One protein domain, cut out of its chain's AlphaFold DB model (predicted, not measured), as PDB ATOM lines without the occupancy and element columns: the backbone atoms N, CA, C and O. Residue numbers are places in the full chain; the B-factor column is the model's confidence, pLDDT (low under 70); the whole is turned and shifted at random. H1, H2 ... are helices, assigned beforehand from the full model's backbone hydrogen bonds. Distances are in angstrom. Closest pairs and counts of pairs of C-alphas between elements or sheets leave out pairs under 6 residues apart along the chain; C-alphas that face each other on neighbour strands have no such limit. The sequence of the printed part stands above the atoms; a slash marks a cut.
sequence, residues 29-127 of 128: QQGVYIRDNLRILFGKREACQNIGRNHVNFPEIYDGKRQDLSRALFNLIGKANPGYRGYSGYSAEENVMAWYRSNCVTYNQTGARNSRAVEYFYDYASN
ATOM      1  N   GLN A  29     -38.024   4.484  30.002       79.69
ATOM      2  CA  GLN A  29     -36.560   4.461  29.966       79.69
ATOM      3  C   GLN A  29     -35.947   5.513  30.897       79.69
ATOM      4  O   GLN A  29     -34.995   5.204  31.609       79.69
ATOM      5  N   GLN A  30     -36.524   6.716  30.965       80.94
ATOM      6  CA  GLN A  30     -36.099   7.737  31.925       80.94
ATOM      7  C   GLN A  30     -36.359   7.294  33.367       80.94
ATOM      8  O   GLN A  30     -35.500   7.478  34.224       80.94
ATOM      9  N   GLY A  31     -37.486   6.629  33.637       82.31
ATOM     10  CA  GLY A  31     -37.767   6.051  34.952       82.31
ATOM     11  C   GLY A  31     -36.735   4.995  35.376       82.31
ATOM     12  O   GLY A  31     -36.293   4.991  36.525       82.31
ATOM     13  N   VAL A  32     -36.304   4.128  34.447       85.38
ATOM     14  CA  VAL A  32     -35.207   3.166  34.681       85.38
ATOM     15  C   VAL A  32     -33.898   3.905  34.959       85.38
ATOM     16  O   VAL A  32     -33.280   3.665  35.992       85.38
ATOM     17  N   TYR A  33     -33.529   4.860  34.100       86.69
ATOM     18  CA  TYR A  33     -32.318   5.665  34.261       86.69
ATOM     19  C   TYR A  33     -32.248   6.336  35.639       86.69
ATOM     20  O   TYR A  33     -31.230   6.240  36.322       86.69
ATOM     21  N   ILE A  34     -33.333   6.977  36.078       87.75
ATOM     22  CA  ILE A  34     -33.373   7.684  37.362       87.75
ATOM     23  C   ILE A  34     -33.182   6.709  38.524       87.75
ATOM     24  O   ILE A  34     -32.380   6.977  39.418       87.75
ATOM     25  N   ARG A  35     -33.870   5.562  38.493       88.44
ATOM     26  CA  ARG A  35     -33.752   4.526  39.527       88.44
ATOM     27  C   ARG A  35     -32.334   3.963  39.629       88.44
ATOM     28  O   ARG A  35     -31.847   3.772  40.741       88.44
ATOM     29  N   ASP A  36     -31.668   3.754  38.501       90.12
ATOM     30  CA  ASP A  36     -30.322   3.172  38.472       90.12
ATOM     31  C   ASP A  36     -29.236   4.195  38.862       90.12
ATOM     32  O   ASP A  36     -28.123   3.824  39.228       90.12
ATOM     33  N   ASN A  37     -29.565   5.496  38.846       89.25
ATOM     34  CA  ASN A  37     -28.618   6.589  39.075       89.25
ATOM     35  C   ASN A  37     -28.963   7.478  40.283       89.25
ATOM     36  O   ASN A  37     -28.385   8.554  40.426       89.25
ATOM     37  N   LEU A  38     -29.844   7.051  41.197       89.06
ATOM     38  CA  LEU A  38     -30.319   7.875  42.327       89.06
ATOM     39  C   LEU A  38     -29.193   8.547  43.123       89.06
ATOM     40  O   LEU A  38     -29.281   9.725  43.455       89.06
ATOM     41  N   ARG A  39     -28.107   7.824  43.407       88.25
ATOM     42  CA  ARG A  39     -26.965   8.366  44.158       88.25
ATOM     43  C   ARG A  39     -26.227   9.477  43.406       88.25
ATOM     44  O   ARG A  39     -25.697  10.393  44.029       88.25
ATOM     45  N   ILE A  40     -26.165   9.367  42.082       87.25
ATOM     46  CA  ILE A  40     -25.525  10.336  41.187       87.25
ATOM     47  C   ILE A  40     -26.436  11.553  40.985       87.25
ATOM     48  O   ILE A  40     -25.944  12.677  40.887       87.25
ATOM     49  N   LEU A  41     -27.750  11.328  40.929       88.06
ATOM     50  CA  LEU A  41     -28.758  12.349  40.649       88.06
ATOM     51  C   LEU A  41     -29.237  13.101  41.889       88.06
ATOM     52  O   LEU A  41     -29.681  14.226  41.762       88.06
ATOM     53  N   PHE A  42     -29.190  12.508  43.075       89.19
ATOM     54  CA  PHE A  42     -29.763  13.116  44.283       89.19
ATOM     55  C   PHE A  42     -28.814  13.048  45.484       89.19
ATOM     56  O   PHE A  42     -29.185  13.393  46.599       89.19
ATOM     57  N   GLY A  43     -27.573  12.599  45.285       85.94
ATOM     58  CA  GLY A  43     -26.555  12.535  46.329       85.94
ATOM     59  C   GLY A  43     -26.555  11.240  47.150       85.94
ATOM     60  O   GLY A  43     -27.334  10.306  46.952       85.94
ATOM     61  N   LYS A  44     -25.607  11.148  48.092       85.31
ATOM     62  CA  LYS A  44     -25.317   9.901  48.830       85.31
ATOM     63  C   LYS A  44     -26.305   9.586  49.954       85.31
ATOM     64  O   LYS A  44     -26.412   8.425  50.331       85.31
ATOM     65  N   ARG A  45     -26.981  10.593  50.515       90.44
ATOM     66  CA  ARG A  45     -27.895  10.399  51.648       90.44
ATOM     67  C   ARG A  45     -29.227   9.849  51.151       90.44
ATOM     68  O   ARG A  45     -29.797  10.374  50.198       90.44
ATOM     69  N   GLU A  46     -29.750   8.850  51.852       91.94
ATOM     70  CA  GLU A  46     -31.027   8.219  51.506       91.94
ATOM     71  C   GLU A  46     -32.188   9.227  51.515       91.94
ATOM     72  O   GLU A  46     -33.020   9.224  50.613       91.94
ATOM     73  N   ALA A  47     -32.201  10.156  52.478       94.12
ATOM     74  CA  ALA A  47     -33.193  11.230  52.534       94.12
ATOM     75  C   ALA A  47     -33.210  12.071  51.246       94.12
ATOM     76  O   ALA A  47     -34.280  12.324  50.702       94.12
ATOM     77  N   CYS A  48     -32.043  12.424  50.703       93.56
ATOM     78  CA  CYS A  48     -31.952  13.183  49.458       93.56
ATOM     79  C   CYS A  48     -32.491  12.377  48.262       93.56
ATOM     80  O   CYS A  48     -33.305  12.874  47.489       93.56
ATOM     81  N   GLN A  49     -32.116  11.099  48.156       93.12
ATOM     82  CA  GLN A  49     -32.612  10.205  47.101       93.12
ATOM     83  C   GLN A  49     -34.129  10.021  47.163       93.12
ATOM     84  O   GLN A  49     -34.805  10.039  46.136       93.12
ATOM     85  N   ASN A  50     -34.669   9.864  48.371       94.62
ATOM     86  CA  ASN A  50     -36.099   9.723  48.599       94.62
ATOM     87  C   ASN A  50     -36.854  11.006  48.252       94.62
ATOM     88  O   ASN A  50     -37.902  10.920  47.619       94.62
ATOM     89  N   ILE A  51     -36.330  12.178  48.612       95.06
ATOM     90  CA  ILE A  51     -36.931  13.459  48.233       95.06
ATOM     91  C   ILE A  51     -36.950  13.584  46.707       95.06
ATOM     92  O   ILE A  51     -38.032  13.667  46.130       95.06
ATOM     93  N   GLY A  52     -35.793  13.487  46.047       92.50
ATOM     94  CA  GLY A  52     -35.692  13.645  44.595       92.50
ATOM     95  C   GLY A  52     -36.557  12.655  43.811       92.50
ATOM     96  O   GLY A  52     -37.325  13.059  42.938       92.50
ATOM     97  N   ARG A  53     -36.531  11.358  44.160       90.69
ATOM     98  CA  ARG A  53     -37.344  10.358  43.444       90.69
ATOM     99  C   ARG A  53     -38.846  10.581  43.619       90.69
ATOM    100  O   ARG A  53     -39.596  10.279  42.700       90.69
ATOM    101  N   ASN A  54     -39.303  11.032  44.792       92.69
ATOM    102  CA  ASN A  54     -40.736  11.234  45.017       92.69
ATOM    103  C   ASN A  54     -41.244  12.424  44.209       92.69
ATOM    104  O   ASN A  54     -42.299  12.315  43.605       92.69
ATOM    105  N   HIS A  55     -40.463  13.496  44.115       91.12
ATOM    106  CA  HIS A  55     -40.793  14.637  43.262       91.12
ATOM    107  C   HIS A  55     -40.848  14.256  41.780       91.12
ATOM    108  O   HIS A  55     -41.760  14.656  41.067       91.12
ATOM    109  N   VAL A  56     -39.921  13.403  41.333       88.31
ATOM    110  CA  VAL A  56     -39.947  12.867  39.968       88.31
ATOM    111  C   VAL A  56     -41.148  11.940  39.723       88.31
ATOM    112  O   VAL A  56     -41.741  11.951  38.653       88.31
ATOM    113  N   ASN A  57     -41.519  11.104  40.690       86.50
ATOM    114  CA  ASN A  57     -42.594  10.128  40.487       86.50
ATOM    115  C   ASN A  57     -43.998  10.704  40.730       86.50
ATOM    116  O   ASN A  57     -44.970  10.115  40.261       86.50
ATOM    117  N   PHE A  58     -44.107  11.808  41.473       87.25
ATOM    118  CA  PHE A  58     -45.370  12.425  41.885       87.25
ATOM    119  C   PHE A  58     -45.331  13.944  41.647       87.25
ATOM    120  O   PHE A  58     -45.119  14.719  42.585       87.25
ATOM    121  N   PRO A  59     -45.546  14.394  40.400       84.69
ATOM    122  CA  PRO A  59     -45.468  15.807  40.033       84.69
ATOM    123  C   PRO A  59     -46.499  16.683  40.752       84.69
ATOM    124  O   PRO A  59     -46.320  17.887  40.892       84.69
ATOM    125  N   GLU A  60     -47.578  16.094  41.259       86.75
ATOM    126  CA  GLU A  60     -48.609  16.800  42.018       86.75
ATOM    127  C   GLU A  60     -48.111  17.346  43.362       86.75
ATOM    128  O   GLU A  60     -48.815  18.136  43.998       86.75
ATOM    129  N   ILE A  61     -46.910  16.948  43.799       89.25
ATOM    130  CA  ILE A  61     -46.209  17.607  44.904       89.25
ATOM    131  C   ILE A  61     -45.936  19.077  44.550       89.25
ATOM    132  O   ILE A  61     -46.232  19.949  45.364       89.25
ATOM    133  N   TYR A  62     -45.481  19.369  43.324       86.50
ATOM    134  CA  TYR A  62     -45.142  20.731  42.886       86.50
ATOM    135  C   TYR A  62     -46.349  21.680  42.891       86.50
ATOM    136  O   TYR A  62     -46.213  22.860  43.201       86.50
ATOM    137  N   ASP A  63     -47.541  21.151  42.603       86.62
ATOM    138  CA  ASP A  63     -48.805  21.896  42.629       86.62
ATOM    139  C   ASP A  63     -49.418  21.996  44.044       86.62
ATOM    140  O   ASP A  63     -50.541  22.479  44.207       86.62
ATOM    141  N   GLY A  64     -48.754  21.458  45.073       86.81
ATOM    142  CA  GLY A  64     -49.273  21.410  46.443       86.81
ATOM    143  C   GLY A  64     -50.470  20.467  46.638       86.81
ATOM    144  O   GLY A  64     -51.114  20.497  47.688       86.81
ATOM    145  N   LYS A  65     -50.776  19.609  45.657       89.00
ATOM    146  CA  LYS A  65     -51.907  18.662  45.692       89.00
ATOM    147  C   LYS A  65     -51.595  17.390  46.489       89.00
ATOM    148  O   LYS A  65     -52.513  16.663  46.856       89.00
ATOM    149  N   ARG A  66     -50.316  17.121  46.781       91.25
ATOM    150  CA  ARG A  66     -49.844  15.963  47.569       91.25
ATOM    151  C   ARG A  66     -49.190  16.366  48.888       91.25
ATOM    152  O   ARG A  66     -48.077  15.953  49.209       91.25
ATOM    153  N   GLN A  67     -49.909  17.153  49.688       93.50
ATOM    154  CA  GLN A  67     -49.453  17.577  51.021       93.50
ATOM    155  C   GLN A  67     -49.149  16.394  51.955       93.50
ATOM    156  O   GLN A  67     -48.324  16.512  52.862       93.50
ATOM    157  N   ASP A  68     -49.818  15.256  51.750       95.12
ATOM    158  CA  ASP A  68     -49.538  13.993  52.432       95.12
ATOM    159  C   ASP A  68     -48.096  13.527  52.185       95.12
ATOM    160  O   ASP A  68     -47.392  13.181  53.138       95.12
ATOM    161  N   LEU A  69     -47.626  13.593  50.932       95.62
ATOM    162  CA  LEU A  69     -46.253  13.242  50.572       95.62
ATOM    163  C   LEU A  69     -45.253  14.249  51.126       95.62
ATOM    164  O   LEU A  69     -44.263  13.827  51.720       95.62
ATOM    165  N   SER A  70     -45.527  15.551  51.023       96.50
ATOM    166  CA  SER A  70     -44.656  16.581  51.604       96.50
ATOM    167  C   SER A  70     -44.474  16.376  53.114       96.50
ATOM    168  O   SER A  70     -43.355  16.414  53.623       96.50
ATOM    169  N   ARG A  71     -45.547  16.046  53.851       97.25
ATOM    170  CA  ARG A  71     -45.461  15.702  55.286       97.25
ATOM    171  C   ARG A  71     -44.674  14.417  55.534       97.25
ATOM    172  O   ARG A  71     -43.888  14.357  56.478       97.25
ATOM    173  N   ALA A  72     -44.866  13.385  54.713       97.44
ATOM    174  CA  ALA A  72     -44.119  12.136  54.840       97.44
ATOM    175  C   ALA A  72     -42.611  12.349  54.619       97.44
ATOM    176  O   ALA A  72     -41.801  11.823  55.385       97.44
ATOM    177  N   LEU A  73     -42.234  13.160  53.627       97.38
ATOM    178  CA  LEU A  73     -40.848  13.542  53.360       97.38
ATOM    179  C   LEU A  73     -40.267  14.406  54.486       97.38
ATOM    180  O   LEU A  73     -39.138  14.174  54.911       97.38
ATOM    181  N   PHE A  74     -41.045  15.334  55.044       97.19
ATOM    182  CA  PHE A  74     -40.617  16.119  56.203       97.19
ATOM    183  C   PHE A  74     -40.334  15.225  57.422       97.19
ATOM    184  O   PHE A  74     -39.285  15.329  58.060       97.19
ATOM    185  N   ASN A  75     -41.214  14.259  57.693       96.50
ATOM    186  CA  ASN A  75     -41.010  13.273  58.754       96.50
ATOM    187  C   ASN A  75     -39.792  12.374  58.493       96.50
ATOM    188  O   ASN A  75     -39.078  12.018  59.433       96.50
ATOM    189  N   LEU A  76     -39.534  12.006  57.233       96.12
ATOM    190  CA  LEU A  76     -38.329  11.270  56.846       96.12
ATOM    191  C   LEU A  76     -37.065  12.064  57.195       96.12
ATOM    192  O   LEU A  76     -36.136  11.491  57.766       96.12
ATOM    193  N   ILE A  77     -37.042  13.370  56.914       96.06
ATOM    194  CA  ILE A  77     -35.930  14.242  57.308       96.06
ATOM    195  C   ILE A  77     -35.773  14.244  58.827       96.06
ATOM    196  O   ILE A  77     -34.663  14.055  59.312       96.06
ATOM    197  N   GLY A  78     -36.863  14.397  59.585       95.44
ATOM    198  CA  GLY A  78     -36.811  14.382  61.051       95.44
ATOM    199  C   GLY A  78     -36.235  13.082  61.632       95.44
ATOM    200  O   GLY A  78     -35.522  13.119  62.633       95.44
ATOM    201  N   LYS A  79     -36.485  11.936  60.983       93.81
ATOM    202  CA  LYS A  79     -35.874  10.646  61.352       93.81
ATOM    203  C   LYS A  79     -34.391  10.576  60.985       93.81
ATOM    204  O   LYS A  79     -33.599  10.059  61.764       93.81
ATOM    205  N   ALA A  80     -34.022  11.074  59.805       91.25
ATOM    206  CA  ALA A  80     -32.644  11.058  59.314       91.25
ATOM    207  C   ALA A  80     -31.746  12.110  59.992       91.25
ATOM    208  O   ALA A  80     -30.527  11.961  60.009       91.25
ATOM    209  N   ASN A  81     -32.341  13.176  60.529       91.81
ATOM    210  CA  ASN A  81     -31.663  14.278  61.197       91.81
ATOM    211  C   ASN A  81     -32.397  14.640  62.504       91.81
ATOM    212  O   ASN A  81     -33.173  15.606  62.532       91.81
ATOM    213  N   PRO A  82     -32.179  13.859  63.581       87.12
ATOM    214  CA  PRO A  82     -32.816  14.094  64.870       87.12
ATOM    215  C   PRO A  82     -32.498  15.503  65.386       87.12
ATOM    216  O   PRO A  82     -31.349  15.830  65.660       87.12
ATOM    217  N   GLY A  83     -33.522  16.349  65.496       88.44
ATOM    218  CA  GLY A  83     -33.379  17.756  65.893       88.44
ATOM    219  C   GLY A  83     -33.798  18.749  64.812       88.44
ATOM    220  O   GLY A  83     -34.072  19.904  65.130       88.44
ATOM    221  N   TYR A  84     -33.955  18.311  63.562       92.44
ATOM    222  CA  TYR A  84     -34.590  19.144  62.550       92.44
ATOM    223  C   TYR A  84     -36.078  19.339  62.875       92.44
ATOM    224  O   TYR A  84     -36.843  18.377  62.964       92.44
ATOM    225  N   ARG A  85     -36.479  20.598  63.085       91.69
ATOM    226  CA  ARG A  85     -37.866  21.001  63.386       91.69
ATOM    227  C   ARG A  85     -38.530  21.781  62.255       91.69
ATOM    228  O   ARG A  85     -39.705  22.109  62.371       91.69
ATOM    229  N   GLY A  86     -37.797  22.039  61.175       93.31
ATOM    230  CA  GLY A  86     -38.220  22.984  60.154       93.31
ATOM    231  C   GLY A  86     -38.177  24.435  60.634       93.31
ATOM    232  O   GLY A  86     -37.813  24.736  61.772       93.31
ATOM    233  N   TYR A  87     -38.537  25.329  59.727       92.69
ATOM    234  CA  TYR A  87     -38.702  26.752  59.940       92.69
ATOM    235  C   TYR A  87     -40.162  27.052  60.273       92.69
ATOM    236  O   TYR A  87     -41.092  26.505  59.673       92.69
ATOM    237  N   SER A  88     -40.366  27.934  61.249       92.62
ATOM    238  CA  SER A  88     -41.706  28.387  61.616       92.62
ATOM    239  C   SER A  88     -42.353  29.134  60.449       92.62
ATOM    240  O   SER A  88     -41.706  29.949  59.799       92.62
ATOM    241  N   GLY A  89     -43.636  28.868  60.201       91.81
ATOM    242  CA  GLY A  89     -44.394  29.479  59.106       91.81
ATOM    243  C   GLY A  89     -44.205  28.809  57.743       91.81
ATOM    244  O   GLY A  89     -44.964  29.119  56.833       91.81
ATOM    245  N   TYR A  90     -43.263  27.872  57.605       95.38
ATOM    246  CA  TYR A  90     -43.095  27.100  56.376       95.38
ATOM    247  C   TYR A  90     -44.075  25.926  56.364       95.38
ATOM    248  O   TYR A  90     -44.252  25.216  57.360       95.38
ATOM    249  N   SER A  91     -44.671  25.674  55.206       95.31
ATOM    250  CA  SER A  91     -45.346  24.422  54.896       95.31
ATOM    251  C   SER A  91     -44.378  23.236  54.985       95.31
ATOM    252  O   SER A  91     -43.154  23.378  55.063       95.31
ATOM    253  N   ALA A  92     -44.925  22.018  54.977       96.12
ATOM    254  CA  ALA A  92     -44.096  20.815  54.949       96.12
ATOM    255  C   ALA A  92     -43.192  20.789  53.705       96.12
ATOM    256  O   ALA A  92     -42.034  20.407  53.815       96.12
ATOM    257  N   GLU A  93     -43.701  21.234  52.555       96.12
ATOM    258  CA  GLU A  93     -42.952  21.239  51.299       96.12
ATOM    259  C   GLU A  93     -41.801  22.247  51.322       96.12
ATOM    260  O   GLU A  93     -40.656  21.877  51.077       96.12
ATOM    261  N   GLU A  94     -42.074  23.485  51.743       95.81
ATOM    262  CA  GLU A  94     -41.040  24.515  51.915       95.81
ATOM    263  C   GLU A  94     -39.925  24.042  52.853       95.81
ATOM    264  O   GLU A  94     -38.744  24.246  52.581       95.81
ATOM    265  N   ASN A  95     -40.276  23.345  53.936       96.94
ATOM    266  CA  ASN A  95     -39.290  22.752  54.832       96.94
ATOM    267  C   ASN A  95     -38.466  21.643  54.167       96.94
ATOM    268  O   ASN A  95     -37.243  21.604  54.325       96.94
ATOM    269  N   VAL A  96     -39.109  20.740  53.420       96.62
ATOM    270  CA  VAL A  96     -38.412  19.665  52.701       96.62
ATOM    271  C   VAL A  96     -37.433  20.255  51.688       96.62
ATOM    272  O   VAL A  96     -36.276  19.830  51.667       96.62
ATOM    273  N   MET A  97     -37.849  21.252  50.903       95.19
ATOM    274  CA  MET A  97     -36.994  21.895  49.902       95.19
ATOM    275  C   MET A  97     -35.871  22.723  50.525       95.19
ATOM    276  O   MET A  97     -34.720  22.559  50.122       95.19
ATOM    277  N   ALA A  98     -36.143  23.510  51.570       93.38
ATOM    278  CA  ALA A  98     -35.105  24.268  52.274       93.38
ATOM    279  C   ALA A  98     -34.036  23.346  52.889       93.38
ATOM    280  O   ALA A  98     -32.826  23.599  52.799       93.38
ATOM    281  N   TRP A  99     -34.463  22.222  53.480       93.94
ATOM    282  CA  TRP A  99     -33.533  21.210  53.972       93.94
ATOM    283  C   TRP A  99     -32.761  20.549  52.830       93.94
ATOM    284  O   TRP A  99     -31.541  20.404  52.930       93.94
ATOM    285  N   TYR A 100     -33.444  20.173  51.745       93.25
ATOM    286  CA  TYR A 100     -32.823  19.561  50.573       93.25
ATOM    287  C   TYR A 100     -31.754  20.476  49.970       93.25
ATOM    288  O   TYR A 100     -30.626  20.032  49.750       93.25
ATOM    289  N   ARG A 101     -32.040  21.771  49.789       89.88
ATOM    290  CA  ARG A 101     -31.052  22.748  49.312       89.88
ATOM    291  C   ARG A 101     -29.809  22.787  50.182       89.88
ATOM    292  O   ARG A 101     -28.696  22.755  49.667       89.88
ATOM    293  N   SER A 102     -30.005  22.793  51.494       89.06
ATOM    294  CA  SER A 102     -28.914  22.921  52.459       89.06
ATOM    295  C   SER A 102     -28.079  21.643  52.621       89.06
ATOM    296  O   SER A 102     -26.936  21.714  53.062       89.06
ATOM    297  N   ASN A 103     -28.633  20.464  52.306       89.19
ATOM    298  CA  ASN A 103     -28.023  19.172  52.661       89.19
ATOM    299  C   ASN A 103     -27.739  18.244  51.477       89.19
ATOM    300  O   ASN A 103     -26.980  17.282  51.628       89.19
ATOM    301  N   CYS A 104     -28.382  18.479  50.338       86.62
ATOM    302  CA  CYS A 104     -28.427  17.535  49.227       86.62
ATOM    303  C   CYS A 104     -27.951  18.130  47.907       86.62
ATOM    304  O   CYS A 104     -27.447  17.377  47.074       86.62
ATOM    305  N   VAL A 105     -28.128  19.438  47.686       68.06
ATOM    306  CA  VAL A 105     -27.884  20.031  46.368       68.06
ATOM    307  C   VAL A 105     -26.427  19.870  45.949       68.06
ATOM    308  O   VAL A 105     -25.490  20.418  46.522       68.06
ATOM    309  N   THR A 106     -26.254  19.111  44.877       65.62
ATOM    310  CA  THR A 106     -25.110  19.168  43.976       65.62
ATOM    311  C   THR A 106     -25.711  19.006  42.588       65.62
ATOM    312  O   THR A 106     -26.061  17.895  42.198       65.62
ATOM    313  N   TYR A 107     -25.949  20.120  41.891       68.12
ATOM    314  CA  TYR A 107     -26.554  20.106  40.560       68.12
ATOM    315  C   TYR A 107     -25.729  19.218  39.622       68.12
ATOM    316  O   TYR A 107     -24.562  19.502  39.345       68.12
ATOM    317  N   ASN A 108     -26.328  18.128  39.145       70.81
ATOM    318  CA  ASN A 108     -25.694  17.238  38.185       70.81
ATOM    319  C   ASN A 108     -26.191  17.561  36.777       70.81
ATOM    320  O   ASN A 108     -27.193  17.008  36.322       70.81
ATOM    321  N   GLN A 109     -25.462  18.436  36.084       67.94
ATOM    322  CA  GLN A 109     -25.822  18.894  34.743       67.94
ATOM    323  C   GLN A 109     -25.966  17.738  33.741       67.94
ATOM    324  O   GLN A 109     -26.889  17.731  32.933       67.94
ATOM    325  N   THR A 110     -25.091  16.730  33.804       66.69
ATOM    326  CA  THR A 110     -25.169  15.548  32.929       66.69
ATOM    327  C   THR A 110     -26.398  14.697  33.251       66.69
ATOM    328  O   THR A 110     -27.076  14.221  32.344       66.69
ATOM    329  N   GLY A 111     -26.718  14.541  34.537       67.88
ATOM    330  CA  GLY A 111     -27.909  13.831  34.997       67.88
ATOM    331  C   GLY A 111     -29.221  14.516  34.614       67.88
ATOM    332  O   GLY A 111     -30.156  13.853  34.171       67.88
ATOM    333  N   ALA A 112     -29.261  15.845  34.728       71.00
ATOM    334  CA  ALA A 112     -30.395  16.678  34.339       71.00
ATOM    335  C   ALA A 112     -30.638  16.647  32.819       71.00
ATOM    336  O   ALA A 112     -31.771  16.452  32.389       71.00
ATOM    337  N   ARG A 113     -29.581  16.706  31.993       71.38
ATOM    338  CA  ARG A 113     -29.694  16.621  30.519       71.38
ATOM    339  C   ARG A 113     -30.370  15.339  30.023       71.38
ATOM    340  O   ARG A 113     -31.007  15.353  28.976       71.38
ATOM    341  N   ASN A 114     -30.245  14.242  30.767       77.06
ATOM    342  CA  ASN A 114     -30.826  12.950  30.392       77.06
ATOM    343  C   ASN A 114     -32.276  12.771  30.880       77.06
ATOM    344  O   ASN A 114     -32.935  11.792  30.519       77.06
ATOM    345  N   SER A 115     -32.793  13.691  31.700       83.50
ATOM    346  CA  SER A 115     -34.154  13.628  32.223       83.50
ATOM    347  C   SER A 115     -34.696  15.014  32.563       83.50
ATOM    348  O   SER A 115     -34.355  15.598  33.591       83.50
ATOM    349  N   ARG A 116     -35.641  15.492  31.748       82.94
ATOM    350  CA  ARG A 116     -36.335  16.773  31.960       82.94
ATOM    351  C   ARG A 116     -37.058  16.851  33.313       82.94
ATOM    352  O   ARG A 116     -37.200  17.920  33.888       82.94
ATOM    353  N   ALA A 117     -37.469  15.709  33.852       85.56
ATOM    354  CA  ALA A 117     -38.018  15.581  35.198       85.56
ATOM    355  C   ALA A 117     -37.006  15.888  36.304       85.56
ATOM    356  O   ALA A 117     -37.340  16.521  37.302       85.56
ATOM    357  N   VAL A 118     -35.769  15.422  36.130       88.94
ATOM    358  CA  VAL A 118     -34.676  15.690  37.070       88.94
ATOM    359  C   VAL A 118     -34.248  17.149  36.968       88.94
ATOM    360  O   VAL A 118     -34.035  17.785  37.994       88.94
ATOM    361  N   GLU A 119     -34.163  17.683  35.749       86.75
ATOM    362  CA  GLU A 119     -33.926  19.109  35.509       86.75
ATOM    363  C   GLU A 119     -34.970  19.973  36.223       86.75
ATOM    364  O   GLU A 119     -34.610  20.798  37.056       86.75
ATOM    365  N   TYR A 120     -36.256  19.690  36.012       87.56
ATOM    366  CA  TYR A 120     -37.340  20.418  36.667       87.56
ATOM    367  C   TYR A 120     -37.284  20.333  38.192       87.56
ATOM    368  O   TYR A 120     -37.501  21.327  38.880       87.56
ATOM    369  N   PHE A 121     -36.963  19.159  38.741       90.19
ATOM    370  CA  PHE A 121     -36.767  19.015  40.180       90.19
ATOM    371  C   PHE A 121     -35.639  19.917  40.703       90.19
ATOM    372  O   PHE A 121     -35.802  20.537  41.753       90.19
ATOM    373  N   TYR A 122     -34.513  20.008  39.992       88.88
ATOM    374  CA  TYR A 122     -33.420  20.890  40.391       88.88
ATOM    375  C   TYR A 122     -33.805  22.363  40.325       88.88
ATOM    376  O   TYR A 122     -33.515  23.095  41.272       88.88
ATOM    377  N   ASP A 123     -34.476  22.778  39.252       86.88
ATOM    378  CA  ASP A 123     -34.954  24.150  39.105       86.88
ATOM    379  C   ASP A 123     -35.917  24.492  40.244       86.88
ATOM    380  O   ASP A 123     -35.735  25.500  40.925       86.88
ATOM    381  N   TYR A 124     -36.876  23.609  40.534       88.88
ATOM    382  CA  TYR A 124     -37.798  23.760  41.658       88.88
ATOM    383  C   TYR A 124     -37.056  23.905  42.993       88.88
ATOM    384  O   TYR A 124     -37.250  24.897  43.694       88.88
ATOM    385  N   ALA A 125     -36.155  22.972  43.314       89.81
ATOM    386  CA  ALA A 125     -35.395  22.983  44.563       89.81
ATOM    387  C   ALA A 125     -34.471  24.207  44.706       89.81
ATOM    388  O   ALA A 125     -34.150  24.602  45.823       89.81
ATOM    389  N   SER A 126     -34.038  24.822  43.600       85.62
ATOM    390  CA  SER A 126     -33.189  26.020  43.624       85.62
ATOM    391  C   SER A 126     -33.921  27.301  44.060       85.62
ATOM    392  O   SER A 126     -33.266  28.273  44.447       85.62
ATOM    393  N   ASN A 127     -35.260  27.293  44.048       86.75
ATOM    394  CA  ASN A 127     -36.095  28.449  44.390       86.75
ATOM    395  C   ASN A 127     -36.407  28.602  45.891       86.75
ATOM    396  O   ASN A 127     -37.021  29.596  46.270       86.75
TER     397      ASN A 127
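What this domain is: This is residues 29 to 127 of the 128 residues of an uncharacterized protein of Leptotrichia sp. oral taxon 223 (UniProt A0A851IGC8). Two layers of helices make this domain: H1, H3 and H4 lie side by side in a row, with H1 only loosely joined to it, and H5 and H7 cross over H3 on one side of that row. The short helices H2 and H6 meet toward the H1 end, while the long link of residues 81 to 91 lies at the H4 end. The printed part has 99 residues with seven named helices, H1 to H7 in order, and no named strand; the class is all helix. It is compact, with a radius of gyration of the C-alphas of 12.7 A and spans of 38 by 27 by 21 A.

Where its parts are: Find C-alpha 29 at (-36.560, 4.461, 29.966); from there H1, residues 29 to 36, runs 10.6 A. Next come H2, residues 38 to 42, and H3, residues 46 to 57, which is 16.1 A long. Look for C-alpha 67 at (-49.453, 17.577, 51.021), where H4, residues 67 to 80, begins its 19.8 A. H5, residues 92 to 103, covers 16.3 A, and H6 is residues 109 to 113. H7, residues 116 to 126, is 15.2 A long and ends at C-alpha 126, (-33.189, 26.020, 43.624).

How they stand to each other: Start at H3, the hub, which touches four helices. H3 and H4 form a helical hairpin, at a shallow tilt of 15 degrees, opposite ways; their closest C-alphas, of Ala 47 and Ile 77, are 6.3 A apart. H1 is close to H3 but not clearly touching, with the C-alphas of Ile 34 and Arg 53 closest at 7.7 A, at a shallow tilt of 10 degrees, opposite ways. H5 touches H3 at a steep tilt of 53 degrees, closest at the C-alphas of Cys 48 and Tyr 100, 6.5 A; H3 touches H5 with residues 48 to 51 alone. H7 touches H3 at a steep tilt of 58 degrees, closest at the C-alphas of Val 56 and Ala 117, 5.8 A; here residues 52 to 56 alone of H3 take part. H5 also touches H4, closest at the C-alphas of Ser 70 and Glu 93, 5.0 A, and runs the same way at a steep tilt of 40 degrees. H5 and H7 touch about perpendicular, at 90 degrees, with the C-alphas of Met 97 and Ala 125 closest at 5.7 A. The helix packing is mostly crossed. H2 touches H3, closest at the C-alphas of Phe 42 and Gln 49, 5.0 A. H2 and H6 only just touch, with 3 pairs of C-alphas within 8 A, closest at Leu 41 and Gly 111, 5.9 A. H6 and H7 touch only at the corner, closest at the C-alphas of Ala 112 and Glu 119, 4.4 A. In H1 to H7 every O i to N i+4 pair is within hydrogen-bond range.

The domain as a whole: Look for the two C-alphas farthest apart at Gln 29 and Ser 88, 40.0 A. The printed part has no cut, and the link from H4 to H5, 11 residues, is long. Of the printed part the mean pLDDT is 88.5; residues 105 to 107 and 109 to 111 are under 70.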